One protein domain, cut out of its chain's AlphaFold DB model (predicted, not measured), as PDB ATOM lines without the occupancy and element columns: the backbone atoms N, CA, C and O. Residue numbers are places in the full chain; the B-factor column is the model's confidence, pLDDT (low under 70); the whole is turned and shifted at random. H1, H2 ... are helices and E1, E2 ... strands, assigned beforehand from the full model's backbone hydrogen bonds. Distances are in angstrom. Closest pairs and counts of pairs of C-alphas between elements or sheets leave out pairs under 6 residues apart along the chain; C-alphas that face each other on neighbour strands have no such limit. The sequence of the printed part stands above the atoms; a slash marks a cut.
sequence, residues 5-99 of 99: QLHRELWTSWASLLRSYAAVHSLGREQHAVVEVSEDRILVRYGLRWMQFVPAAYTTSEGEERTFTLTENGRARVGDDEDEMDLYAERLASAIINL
ATOM      1  N   GLN A   5     508.045 624.984 417.118       92.62
ATOM      2  CA  GLN A   5     509.253 625.362 417.838       92.62
ATOM      3  C   GLN A   5     508.948 625.779 419.280       92.62
ATOM      4  O   GLN A   5     509.540 625.214 420.198       92.62
ATOM      5  N   LEU A   6     508.013 626.712 419.481       92.50
ATOM      6  CA  LEU A   6     507.646 627.179 420.817       92.50
ATOM      7  C   LEU A   6     507.070 626.038 421.663       92.50
ATOM      8  O   LEU A   6     507.400 625.922 422.838       92.50
ATOM      9  N   HIS A   7     506.274 625.148 421.067       91.94
ATOM     10  CA  HIS A   7     505.758 623.970 421.760       91.94
ATOM     11  C   HIS A   7     506.892 623.068 422.275       91.94
ATOM     12  O   HIS A   7     506.885 622.693 423.445       91.94
ATOM     13  N   ARG A   8     507.907 622.772 421.450       93.44
ATOM     14  CA  ARG A   8     509.074 621.974 421.874       93.44
ATOM     15  C   ARG A   8     509.900 622.656 422.963       93.44
ATOM     16  O   ARG A   8     510.387 621.982 423.873       93.44
ATOM     17  N   GLU A   9     510.059 623.974 422.885       95.50
ATOM     18  CA  GLU A   9     510.750 624.758 423.914       95.50
ATOM     19  C   GLU A   9     509.979 624.718 425.242       95.50
ATOM     20  O   GLU A   9     510.561 624.390 426.277       95.50
ATOM     21  N   LEU A  10     508.659 624.937 425.218       96.00
ATOM     22  CA  LEU A  10     507.794 624.823 426.396       96.00
ATOM     23  C   LEU A  10     507.798 623.402 426.973       96.00
ATOM     24  O   LEU A  10     507.899 623.243 428.187       96.00
ATOM     25  N   TRP A  11     507.756 622.372 426.128       96.44
ATOM     26  CA  TRP A  11     507.827 620.969 426.544       96.44
ATOM     27  C   TRP A  11     509.147 620.638 427.250       96.44
ATOM     28  O   TRP A  11     509.166 620.015 428.313       96.44
ATOM     29  N   THR A  12     510.263 621.121 426.699       96.50
ATOM     30  CA  THR A  12     511.597 620.954 427.294       96.50
ATOM     31  C   THR A  12     511.700 621.675 428.639       96.50
ATOM     32  O   THR A  12     512.231 621.120 429.609       96.50
ATOM     33  N   SER A  13     511.159 622.893 428.724       97.00
ATOM     34  CA  SER A  13     511.082 623.664 429.968       97.00
ATOM     35  C   SER A  13     510.218 622.957 431.014       97.00
ATOM     36  O   SER A  13     510.655 622.790 432.150       97.00
ATOM     37  N   TRP A  14     509.046 622.450 430.624       97.88
ATOM     38  CA  TRP A  14     508.140 621.690 431.488       97.88
ATOM     39  C   TRP A  14     508.821 620.458 432.094       97.88
ATOM     40  O   TRP A  14     508.842 620.279 433.313       97.88
ATOM     41  N   ALA A  15     509.469 619.648 431.253       97.81
ATOM     42  CA  ALA A  15     510.241 618.491 431.692       97.81
ATOM     43  C   ALA A  15     511.363 618.859 432.680       97.81
ATOM     44  O   ALA A  15     511.649 618.112 433.620       97.81
ATOM     45  N   SER A  16     512.015 620.003 432.465       97.88
ATOM     46  CA  SER A  16     513.108 620.479 433.318       97.88
ATOM     47  C   SER A  16     512.610 620.941 434.688       97.88
ATOM     48  O   SER A  16     513.226 620.590 435.694       97.88
ATOM     49  N   LEU A  17     511.478 621.650 434.744       98.19
ATOM     50  CA  LEU A  17     510.828 622.054 435.996       98.19
ATOM     51  C   LEU A  17     510.425 620.832 436.826       98.19
ATOM     52  O   LEU A  17     510.813 620.720 437.990       98.19
ATOM     53  N   LEU A  18     509.739 619.868 436.201       98.00
ATOM     54  CA  LEU A  18     509.347 618.620 436.857       98.00
ATOM     55  C   LEU A  18     510.556 617.876 437.429       98.00
ATOM     56  O   LEU A  18     510.503 617.412 438.564       98.00
ATOM     57  N   ARG A  19     511.665 617.791 436.684       96.56
ATOM     58  CA  ARG A  19     512.897 617.147 437.167       96.56
ATOM     59  C   ARG A  19     513.488 617.867 438.377       96.56
ATOM     60  O   ARG A  19     513.875 617.196 439.332       96.56
ATOM     61  N   SER A  20     513.546 619.197 438.349       96.88
ATOM     62  CA  SER A  20     514.083 620.000 439.452       96.88
ATOM     63  C   SER A  20     513.258 619.830 440.726       96.88
ATOM     64  O   SER A  20     513.809 619.475 441.768       96.88
ATOM     65  N   TYR A  21     511.936 619.997 440.647       97.50
ATOM     66  CA  TYR A  21     511.071 619.872 441.820       97.50
ATOM     67  C   TYR A  21     510.970 618.433 442.325       97.50
ATOM     68  O   TYR A  21     511.070 618.200 443.530       97.50
ATOM     69  N   ALA A  22     510.865 617.446 441.430       95.88
ATOM     70  CA  ALA A  22     510.851 616.039 441.825       95.88
ATOM     71  C   ALA A  22     512.147 615.644 442.552       95.88
ATOM     72  O   ALA A  22     512.097 614.947 443.568       95.88
ATOM     73  N   ALA A  23     513.302 616.132 442.084       93.94
ATOM     74  CA  ALA A  23     514.572 615.932 442.770       93.94
ATOM     75  C   ALA A  23     514.536 616.533 444.182       93.94
ATOM     76  O   ALA A  23     514.789 615.800 445.137       93.94
ATOM     77  N   VAL A  24     514.148 617.809 444.320       94.38
ATOM     78  CA  VAL A  24     514.061 618.518 445.611       94.38
ATOM     79  C   VAL A  24     513.158 617.787 446.603       94.38
ATOM     80  O   VAL A  24     513.579 617.512 447.723       94.38
ATOM     81  N   HIS A  25     511.942 617.417 446.203       93.38
ATOM     82  CA  HIS A  25     510.991 616.755 447.099       93.38
ATOM     83  C   HIS A  25     511.386 615.314 447.452       93.38
ATOM     84  O   HIS A  25     510.948 614.788 448.479       93.38
ATOM     85  N   SER A  26     512.224 614.674 446.632       89.69
ATOM     86  CA  SER A  26     512.761 613.340 446.916       89.69
ATOM     87  C   SER A  26     514.031 613.341 447.778       89.69
ATOM     88  O   SER A  26     514.505 612.270 448.162       89.69
ATOM     89  N   LEU A  27     514.596 614.512 448.105       89.12
ATOM     90  CA  LEU A  27     515.785 614.604 448.955       89.12
ATOM     91  C   LEU A  27     515.515 614.011 450.343       89.12
ATOM     92  O   LEU A  27     514.527 614.332 450.999       89.12
ATOM     93  N   GLY A  28     516.426 613.149 450.800       84.12
ATOM     94  CA  GLY A  28     516.346 612.519 452.120       84.12
ATOM     95  C   GLY A  28     515.292 611.413 452.253       84.12
ATOM     96  O   GLY A  28     515.105 610.904 453.357       84.12
ATOM     97  N   ARG A  29     514.616 611.021 451.165       85.75
ATOM     98  CA  ARG A  29     513.670 609.894 451.143       85.75
ATOM     99  C   ARG A  29     514.360 608.603 450.693       85.75
ATOM    100  O   ARG A  29     515.340 608.641 449.957       85.75
ATOM    101  N   GLU A  30     513.822 607.454 451.108       84.19
ATOM    102  CA  GLU A  30     514.328 606.130 450.695       84.19
ATOM    103  C   GLU A  30     514.092 605.839 449.206       84.19
ATOM    104  O   GLU A  30     514.839 605.090 448.581       84.19
ATOM    105  N   GLN A  31     513.040 606.430 448.634       86.69
ATOM    106  CA  GLN A  31     512.708 606.329 447.218       86.69
ATOM    107  C   GLN A  31     512.983 607.666 446.535       86.69
ATOM    108  O   GLN A  31     512.676 608.725 447.079       86.69
ATOM    109  N   HIS A  32     513.519 607.611 445.317       88.25
ATOM    110  CA  HIS A  32     513.732 608.793 444.489       88.25
ATOM    111  C   HIS A  32     512.681 608.884 443.394       88.25
ATOM    112  O   HIS A  32     512.287 607.874 442.805       88.25
ATOM    113  N   ALA A  33     512.244 610.110 443.113       93.19
ATOM    114  CA  ALA A  33     511.403 610.360 441.961       93.19
ATOM    115  C   ALA A  33     512.243 610.259 440.680       93.19
ATOM    116  O   ALA A  33     513.370 610.754 440.614       93.19
ATOM    117  N   VAL A  34     511.692 609.607 439.664       94.75
ATOM    118  CA  VAL A  34     512.319 609.436 438.351       94.75
ATOM    119  C   VAL A  34     511.507 610.220 437.331       94.75
ATOM    120  O   VAL A  34     510.284 610.101 437.301       94.75
ATOM    121  N   VAL A  35     512.190 611.011 436.501       96.94
ATOM    122  CA  VAL A  35     511.580 611.762 435.394       96.94
ATOM    123  C   VAL A  35     512.165 611.273 434.073       96.94
ATOM    124  O   VAL A  35     513.317 611.571 433.745       96.94
ATOM    125  N   GLU A  36     511.364 610.526 433.322       97.19
ATOM    126  CA  GLU A  36     511.686 610.010 431.991       97.19
ATOM    127  C   GLU A  36     511.098 610.949 430.936       97.19
ATOM    128  O   GLU A  36     509.935 611.342 431.023       97.19
ATOM    129  N   VAL A  37     511.907 611.338 429.949       95.75
ATOM    130  CA  VAL A  37     511.528 612.338 428.943       95.75
ATOM    131  C   VAL A  37     511.865 611.815 427.558       95.75
ATOM    132  O   VAL A  37     512.980 611.361 427.309       95.75
ATOM    133  N   SER A  38     510.895 611.924 426.665       93.25
ATOM    134  CA  SER A  38     510.997 611.672 425.232       93.25
ATOM    135  C   SER A  38     510.311 612.813 424.471       93.25
ATOM    136  O   SER A  38     509.835 613.771 425.086       93.25
ATOM    137  N   GLU A  39     510.291 612.734 423.143       90.38
ATOM    138  CA  GLU A  39     509.756 613.801 422.290       90.38
ATOM    139  C   GLU A  39     508.283 614.120 422.586       90.38
ATOM    140  O   GLU A  39     507.913 615.287 422.664       90.38
ATOM    141  N   ASP A  40     507.467 613.096 422.825       93.62
ATOM    142  CA  ASP A  40     506.013 613.190 422.971       93.62
ATOM    143  C   ASP A  40     505.502 612.667 424.319       93.62
ATOM    144  O   ASP A  40     504.295 612.602 424.551       93.62
ATOM    145  N   ARG A  41     506.404 612.294 425.233       97.62
ATOM    146  CA  ARG A  41     506.024 611.761 426.541       97.62
ATOM    147  C   ARG A  41     506.979 612.185 427.645       97.62
ATOM    148  O   ARG A  41     508.195 612.019 427.529       97.62
ATOM    149  N   ILE A  42     506.398 612.654 428.747       98.44
ATOM    150  CA  ILE A  42     507.070 612.854 430.034       98.44
ATOM    151  C   ILE A  42     506.387 611.949 431.056       98.44
ATOM    152  O   ILE A  42     505.176 612.036 431.247       98.44
ATOM    153  N   LEU A  43     507.155 611.095 431.724       98.19
ATOM    154  CA  LEU A  43     506.686 610.257 432.825       98.19
ATOM    155  C   LEU A  43     507.414 610.667 434.102       98.19
ATOM    156  O   LEU A  43     508.643 610.666 434.148       98.19
ATOM    157  N   VAL A  44     506.654 610.971 435.150       97.62
ATOM    158  CA  VAL A  44     507.178 611.173 436.502       97.62
ATOM    159  C   VAL A  44     506.695 610.026 437.373       97.62
ATOM    160  O   VAL A  44     505.496 609.762 437.438       97.62
ATOM    161  N   ARG A  45     507.620 609.338 438.042       96.12
ATOM    162  CA  ARG A  45     507.325 608.164 438.867       96.12
ATOM    163  C   ARG A  45     507.950 608.287 440.247       96.12
ATOM    164  O   ARG A  45     509.127 608.614 440.365       96.12
ATOM    165  N   TYR A  46     507.186 607.940 441.275       95.12
ATOM    166  CA  TYR A  46     507.649 607.801 442.651       95.12
ATOM    167  C   TYR A  46     507.072 606.505 443.237       95.12
ATOM    168  O   TYR A  46     505.867 606.374 443.454       95.12
ATOM    169  N   GLY A  47     507.930 605.498 443.418       92.12
ATOM    170  CA  GLY A  47     507.492 604.147 443.772       92.12
ATOM    171  C   GLY A  47     506.564 603.544 442.716       92.12
ATOM    172  O   GLY A  47     506.954 603.405 441.550       92.12
ATOM    173  N   LEU A  48     505.348 603.183 443.141       92.38
ATOM    174  CA  LEU A  48     504.270 602.672 442.283       92.38
ATOM    175  C   LEU A  48     503.389 603.782 441.689       92.38
ATOM    176  O   LEU A  48     502.616 603.513 440.769       92.38
ATOM    177  N   ARG A  49     503.494 605.012 442.200       94.44
ATOM    178  CA  ARG A  49     502.709 606.152 441.728       94.44
ATOM    179  C   ARG A  49     503.386 606.776 440.524       94.44
ATOM    180  O   ARG A  49     504.614 606.905 440.488       94.44
ATOM    181  N   TRP A  50     502.591 607.179 439.546       96.69
ATOM    182  CA  TRP A  50     503.097 607.868 438.371       96.69
ATOM    183  C   TRP A  50     502.088 608.873 437.833       96.69
ATOM    184  O   TRP A  50     500.878 608.726 438.000       96.69
ATOM    185  N   MET A  51     502.620 609.883 437.158       97.38
ATOM    186  CA  MET A  51     501.869 610.790 436.308       97.38
ATOM    187  C   MET A  51     502.572 610.904 434.960       97.38
ATOM    188  O   MET A  51     503.802 610.904 434.883       97.38
ATOM    189  N   GLN A  52     501.791 610.965 433.893       98.12
ATOM    190  CA  GLN A  52     502.277 610.972 432.527       98.12
ATOM    191  C   GLN A  52     501.634 612.110 431.750       98.12
ATOM    192  O   GLN A  52     500.417 612.274 431.763       98.12
ATOM    193  N   PHE A  53     502.470 612.828 431.014       98.12
ATOM    194  CA  PHE A  53     502.074 613.860 430.073       98.12
ATOM    195  C   PHE A  53     502.378 613.381 428.660       98.12
ATOM    196  O   PHE A  53     503.473 612.886 428.387       98.12
ATOM    197  N   VAL A  54     501.420 613.599 427.774       96.88
ATOM    198  CA  VAL A  54     501.580 613.648 426.317       96.88
ATOM    199  C   VAL A  54     501.043 615.014 425.850       96.88
ATOM    200  O   VAL A  54     500.310 615.643 426.615       96.88
ATOM    201  N   PRO A  55     501.362 615.514 424.641       92.62
ATOM    202  CA  PRO A  55     501.065 616.896 424.240       92.62
ATOM    203  C   PRO A  55     499.634 617.398 424.495       92.62
ATOM    204  O   PRO A  55     499.447 618.589 424.720       92.62
ATOM    205  N   ALA A  56     498.637 616.507 424.488       94.62
ATOM    206  CA  ALA A  56     497.231 616.851 424.703       94.62
ATOM    207  C   ALA A  56     496.584 616.192 425.934       94.62
ATOM    208  O   ALA A  56     495.406 616.434 426.196       94.62
ATOM    209  N   ALA A  57     497.304 615.354 426.686       97.25
ATOM    210  CA  ALA A  57     496.707 614.602 427.787       97.25
ATOM    211  C   ALA A  57     497.646 614.418 428.979       97.25
ATOM    212  O   ALA A  57     498.866 614.313 428.859       97.25
ATOM    213  N   TYR A  58     497.020 614.347 430.142       97.56
ATOM    214  CA  TYR A  58     497.605 614.054 431.432       97.56
ATOM    215  C   TYR A  58     496.911 612.820 432.000       97.56
ATOM    216  O   TYR A  58     495.683 612.754 432.001       97.56
ATOM    217  N   THR A  59     497.690 611.855 432.478       97.88
ATOM    218  CA  THR A  59     497.179 610.608 433.060       97.88
ATOM    219  C   THR A  59     497.909 610.259 434.349       97.88
ATOM    220  O   THR A  59     499.094 610.568 434.484       97.88
ATOM    221  N   THR A  60     497.234 609.597 435.288       97.00
ATOM    222  CA  THR A  60     497.838 609.153 436.556       97.00
ATOM    223  C   THR A  60     497.697 607.652 436.781       97.00
ATOM    224  O   THR A  60     496.822 606.989 436.221       97.00
ATOM    225  N   SER A  61     498.521 607.117 437.682       95.69
ATOM    226  CA  SER A  61     498.424 605.735 438.165       95.69
ATOM    227  C   SER A  61     497.090 605.391 438.830       95.69
ATOM    228  O   SER A  61     496.785 604.215 438.995       95.69
ATOM    229  N   GLU A  62     496.313 606.398 439.232       92.62
ATOM    230  CA  GLU A  62     495.007 606.239 439.881       92.62
ATOM    231  C   GLU A  62     493.853 606.183 438.859       92.62
ATOM    232  O   GLU A  62     492.698 606.001 439.237       92.62
ATOM    233  N   GLY A  63     494.162 606.277 437.559       91.81
ATOM    234  CA  GLY A  63     493.190 606.188 436.468       91.81
ATOM    235  C   GLY A  63     492.555 607.523 436.079       91.81
ATOM    236  O   GLY A  63     491.610 607.538 435.294       91.81
ATOM    237  N   GLU A  64     493.056 608.639 436.609       93.75
ATOM    238  CA  GLU A  64     492.634 609.967 436.175       93.75
ATOM    239  C   GLU A  64     493.214 610.278 434.793       93.75
ATOM    240  O   GLU A  64     494.412 610.108 434.575       93.75
ATOM    241  N   GLU A  65     492.370 610.766 433.884       96.00
ATOM    242  CA  GLU A  65     492.753 611.267 432.566       96.00
ATOM    243  C   GLU A  65     492.121 612.643 432.347       96.00
ATOM    244  O   GLU A  65     490.916 612.831 432.535       96.00
ATOM    245  N   ARG A  66     492.939 613.627 431.972       96.94
ATOM    246  CA  ARG A  66     492.508 615.004 431.708       96.94
ATOM    247  C   ARG A  66     493.235 615.571 430.502       96.94
ATOM    248  O   ARG A  66     494.361 615.185 430.202       96.94
ATOM    249  N   THR A  67     492.621 616.552 429.851       97.62
ATOM    250  CA  THR A  67     493.292 617.339 428.814       97.62
ATOM    251  C   THR A  67     494.462 618.108 429.418       97.62
ATOM    252  O   THR A  67     494.301 618.746 430.457       97.62
ATOM    253  N   PHE A  68     495.613 618.074 428.750       97.31
ATOM    254  CA  PHE A  68     496.799 618.847 429.116       97.31
ATOM    255  C   PHE A  68     497.138 619.849 428.019       97.31
ATOM    256  O   PHE A  68     497.013 619.546 426.832       97.31
ATOM    257  N   THR A  69     497.565 621.052 428.393       96.75
ATOM    258  CA  THR A  69     498.049 622.049 427.435       96.75
ATOM    259  C   THR A  69     499.096 622.955 428.072       96.75
ATOM    260  O   THR A  69     498.914 623.439 429.189       96.75
ATOM    261  N   LEU A  70     500.169 623.235 427.329       95.94
ATOM    262  CA  LEU A  70     501.097 624.328 427.615       95.94
ATOM    263  C   LEU A  70     500.713 625.530 426.756       95.94
ATOM    264  O   LEU A  70     500.534 625.406 425.546       95.94
ATOM    265  N   THR A  71     500.557 626.689 427.382       93.69
ATOM    266  CA  THR A  71     500.149 627.926 426.709       93.69
ATOM    267  C   THR A  71     501.362 628.783 426.345       93.69
ATOM    268  O   THR A  71     502.398 628.725 427.004       93.69
ATOM    269  N   GLU A  72     501.226 629.635 425.325       92.69
ATOM    270  CA  GLU A  72     502.291 630.559 424.891       92.69
ATOM    271  C   GLU A  72     502.731 631.554 425.973       92.69
ATOM    272  O   GLU A  72     503.843 632.067 425.924       92.69
ATOM    273  N   ASN A  73     501.887 631.774 426.983       92.94
ATOM    274  CA  ASN A  73     502.161 632.662 428.110       92.94
ATOM    275  C   ASN A  73     502.907 631.960 429.261       92.94
ATOM    276  O   ASN A  73     502.949 632.490 430.366       92.94
ATOM    277  N   GLY A  74     503.452 630.755 429.041       94.19
ATOM    278  CA  GLY A  74     504.200 630.018 430.065       94.19
ATOM    279  C   GLY A  74     503.321 629.452 431.184       94.19
ATOM    280  O   GLY A  74     503.772 629.316 432.321       94.19
ATOM    281  N   ARG A  75     502.056 629.130 430.880       97.00
ATOM    282  CA  ARG A  75     501.117 628.483 431.816       97.00
ATOM    283  C   ARG A  75     500.846 627.038 431.416       97.00
ATOM    284  O   ARG A  75     500.755 626.748 430.221       97.00
ATOM    285  N   ALA A  76     500.680 626.167 432.402       97.38
ATOM    286  CA  ALA A  76     500.223 624.795 432.236       97.38
ATOM    287  C   ALA A  76     498.747 624.690 432.631       97.38
ATOM    288  O   ALA A  76     498.333 625.249 433.646       97.38
ATOM    289  N   ARG A  77     497.967 623.958 431.832       97.31
ATOM    290  CA  ARG A  77     496.555 623.665 432.089       97.31
ATOM    291  C   ARG A  77     496.326 622.159 432.136       97.31
ATOM    292  O   ARG A  77     496.734 621.457 431.211       97.31
ATOM    293  N   VAL A  78     495.627 621.687 433.166       95.94
ATOM    294  CA  VAL A  78     495.141 620.305 433.298       95.94
ATOM    295  C   VAL A  78     493.635 620.335 433.584       95.94
ATOM    296  O   VAL A  78     493.190 620.682 434.679       95.94
ATOM    297  N   GLY A  79     492.818 619.955 432.598       93.88
ATOM    298  CA  GLY A  79     491.367 620.157 432.658       93.88
ATOM    299  C   GLY A  79     491.021 621.647 432.777       93.88
ATOM    300  O   GLY A  79     491.431 622.438 431.929       93.88
ATOM    301  N   ASP A  80     490.299 622.019 433.835       93.44
ATOM    302  CA  ASP A  80     489.900 623.408 434.113       93.44
ATOM    303  C   ASP A  80     490.885 624.171 435.020       93.44
ATOM    304  O   ASP A  80     490.701 625.363 435.262       93.44
ATOM    305  N   ASP A  81     491.926 623.502 435.528       95.38
ATOM    306  CA  ASP A  81     492.929 624.117 436.400       95.38
ATOM    307  C   ASP A  81     494.122 624.617 435.579       95.38
ATOM    308  O   ASP A  81     494.710 623.863 434.801       95.38
ATOM    309  N   GLU A  82     494.483 625.891 435.742       96.81
ATOM    310  CA  GLU A  82     495.566 626.529 434.994       96.81
ATOM    311  C   GLU A  82     496.418 627.427 435.884       96.81
ATOM    312  O   GLU A  82     495.914 628.367 436.509       96.81
ATOM    313  N   ASP A  83     497.731 627.222 435.837       97.88
ATOM    314  CA  ASP A  83     498.683 628.077 436.536       97.88
ATOM    315  C   ASP A  83     499.997 628.280 435.780       97.88
ATOM    316  O   ASP A  83     500.259 627.621 434.774       97.88
ATOM    317  N   GLU A  84     500.827 629.208 436.253       98.06
ATOM    318  CA  GLU A  84     502.205 629.362 435.785       98.06
ATOM    319  C   GLU A  84     502.932 628.014 435.823       98.06
ATOM    320  O   GLU A  84     502.813 627.265 436.794       98.06
ATOM    321  N   MET A  85     503.685 627.694 434.766       97.75
ATOM    322  CA  MET A  85     504.343 626.389 434.635       97.75
ATOM    323  C   MET A  85     505.218 626.048 435.845       97.75
ATOM    324  O   MET A  85     505.249 624.896 436.262       97.75
ATOM    325  N   ASP A  86     505.905 627.039 436.407       97.69
ATOM    326  CA  ASP A  86     506.768 626.861 437.574       97.69
ATOM    327  C   ASP A  86     505.969 626.389 438.799       97.69
ATOM    328  O   ASP A  86     506.195 625.297 439.324       97.69
ATOM    329  N   LEU A  87     504.936 627.153 439.168       97.75
ATOM    330  CA  LEU A  87     504.044 626.839 440.285       97.75
ATOM    331  C   LEU A  87     503.279 625.530 440.064       97.75
ATOM    332  O   LEU A  87     503.086 624.756 441.000       97.75
ATOM    333  N   TYR A  88     502.838 625.263 438.835       97.94
ATOM    334  CA  TYR A  88     502.100 624.043 438.521       97.94
ATOM    335  C   TYR A  88     503.001 622.803 438.618       97.94
ATOM    336  O   TYR A  88     502.596 621.784 439.181       97.94
ATOM    337  N   ALA A  89     504.231 622.883 438.100       97.94
ATOM    338  CA  ALA A  89     505.202 621.798 438.182       97.94
ATOM    339  C   ALA A  89     505.604 621.499 439.635       97.94
ATOM    340  O   ALA A  89     505.690 620.324 439.999       97.94
ATOM    341  N   GLU A  90     505.796 622.532 440.464       97.81
ATOM    342  CA  GLU A  90     506.048 622.388 441.904       97.81
ATOM    343  C   GLU A  90     504.911 621.624 442.584       97.81
ATOM    344  O   GLU A  90     505.150 620.577 443.193       97.81
ATOM    345  N   ARG A  91     503.662 622.070 442.390       96.94
ATOM    346  CA  ARG A  91     502.497 621.434 443.015       96.94
ATOM    347  C   ARG A  91     502.363 619.969 442.637       96.94
ATOM    348  O   ARG A  91     502.113 619.136 443.506       96.94
ATOM    349  N   LEU A  92     502.527 619.641 441.357       96.19
ATOM    350  CA  LEU A  92     502.431 618.264 440.877       96.19
ATOM    351  C   LEU A  92     503.548 617.378 441.434       96.19
ATOM    352  O   LEU A  92     503.285 616.262 441.885       96.19
ATOM    353  N   ALA A  93     504.791 617.869 441.423       95.88
ATOM    354  CA  ALA A  93     505.933 617.146 441.971       95.88
ATOM    355  C   ALA A  93     505.780 616.913 443.484       95.88
ATOM    356  O   ALA A  93     506.049 615.817 443.973       95.88
ATOM    357  N   SER A  94     505.292 617.914 444.216       95.12
ATOM    358  CA  SER A  94     504.949 617.789 445.631       95.12
ATOM    359  C   SER A  94     503.829 616.763 445.843       95.12
ATOM    360  O   SER A  94     503.976 615.860 446.667       95.12
ATOM    361  N   ALA A  95     502.746 616.832 445.063       93.88
ATOM    362  CA  ALA A  95     501.586 615.953 445.195       93.88
ATOM    363  C   ALA A  95     501.936 614.472 444.995       93.88
ATOM    364  O   ALA A  95     501.571 613.647 445.829       93.88
ATOM    365  N   ILE A  96     502.689 614.120 443.946       92.38
ATOM    366  CA  ILE A  96     503.039 612.714 443.677       92.38
ATOM    367  C   ILE A  96     503.967 612.105 444.746       92.38
ATOM    368  O   ILE A  96     503.943 610.890 444.959       92.38
ATOM    369  N   ILE A  97     504.764 612.931 445.435       91.06
ATOM    370  CA  ILE A  97     505.740 612.491 446.446       91.06
ATOM    371  C   ILE A  97     505.167 612.512 447.874       91.06
ATOM    372  O   ILE A  97     505.580 611.702 448.709       91.06
ATOM    373  N   ASN A  98     504.260 613.446 448.179       86.50
ATOM    374  CA  ASN A  98     503.768 613.687 449.541       86.50
ATOM    375  C   ASN A  98     502.402 613.058 449.846       86.50
ATOM    376  O   ASN A  98     502.098 612.878 451.026       86.50
ATOM    377  N   LEU A  99     501.587 612.765 448.828       70.69
ATOM    378  CA  LEU A  99     500.302 612.066 448.987       70.69
ATOM    379  C   LEU A  99     500.489 610.545 448.990       70.69
ATOM    380  O   LEU A  99     499.587 609.845 449.483       70.69
TER     381      LEU A  99
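Overview. This is residues 5 to 99 of the 99 residues of an uncharacterized protein of Terriglobus roseus (UniProt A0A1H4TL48). One antiparallel sheet of seven strands, twisted and curled, wraps round two helices, H1 and H2, that pack on each other along its inner face; the sheet's other face is bare of named helices. The long helix H1 runs along the longest axis, and H2 comes back into the hollow after the last strand. The 95 printed residues hold two named helices and seven named strands, along the chain H1 E1 E2 E3 E4 E5 E6 E7 H2, and the sheet has the same order, E1 to E7. The class is mixed, helices and strands; the whole is compact, with a radius of gyration of the C-alphas of 12.4 A and spans of 38 by 25 by 23 A.

Along the chain. H1, residues 5 to 26, begins at C-alpha 5 (509.253, 625.362, 417.838) and is 31.7 A long. E1 is residues 34 to 37, 9.9 A, and E2 residues 42 to 46, 13.6 A. E3, residues 49 to 54, is 17.2 A long and starts at C-alpha 49 (502.709, 606.152, 441.728). E4 is residues 57 to 60, 10.4 A; E5 residues 65 to 70, 16.3 A; E6 residues 75 to 78, 10.2 A; E7 residues 81 to 84, 10.7 A. H2, residues 85 to 98, is 19.6 A long and ends at C-alpha 98 (503.768, 613.687, 449.541).

Arrangement. The strands form a meander, each the antiparallel neighbour of the one before, with E1 and E7 as edge strands. N 36 and O 43 of the hairpin E1 and E2 are 2.8 A apart, and N 44 and O 51 of E2 and E3 2.9 A. N 52 and O 59 of E3 and E4 are 2.8 A apart. E5 is staggered: its residues 65 to 67 pair with E4, N 58 and O 66 at 2.8 A, and its residues 68 to 70 with E6, N 77 and O 69 at 2.9 A. E4 and E5 stand at 131 degrees between their directions. N 76 and O 83 of E6 and E7 are 2.8 A apart. E1 and E7 are apart. H1 and H2 are on the same face of the sheet, two layers, and the sheet curls round each. The closest C-alphas of H1 and E1 are those of Arg 19 and Val 35, 5.8 A; of H2 and E6, those of Arg 75 and Met 85, 4.8 A. H1 and H2 touch, closest at the C-alphas of Ala 22 and Ala 93, 5.0 A. They run the same way at a steep tilt of 37 degrees, only just past shallow. In both, every O i to N i+4 pair is within hydrogen-bond range.

Size, cuts and confidence. The C-alphas farthest apart are those of Gln 5 and Glu 30, 38.4 A. The printed part has no cut and no long link. Its mean pLDDT is 94.7, and no printed residue is under 70.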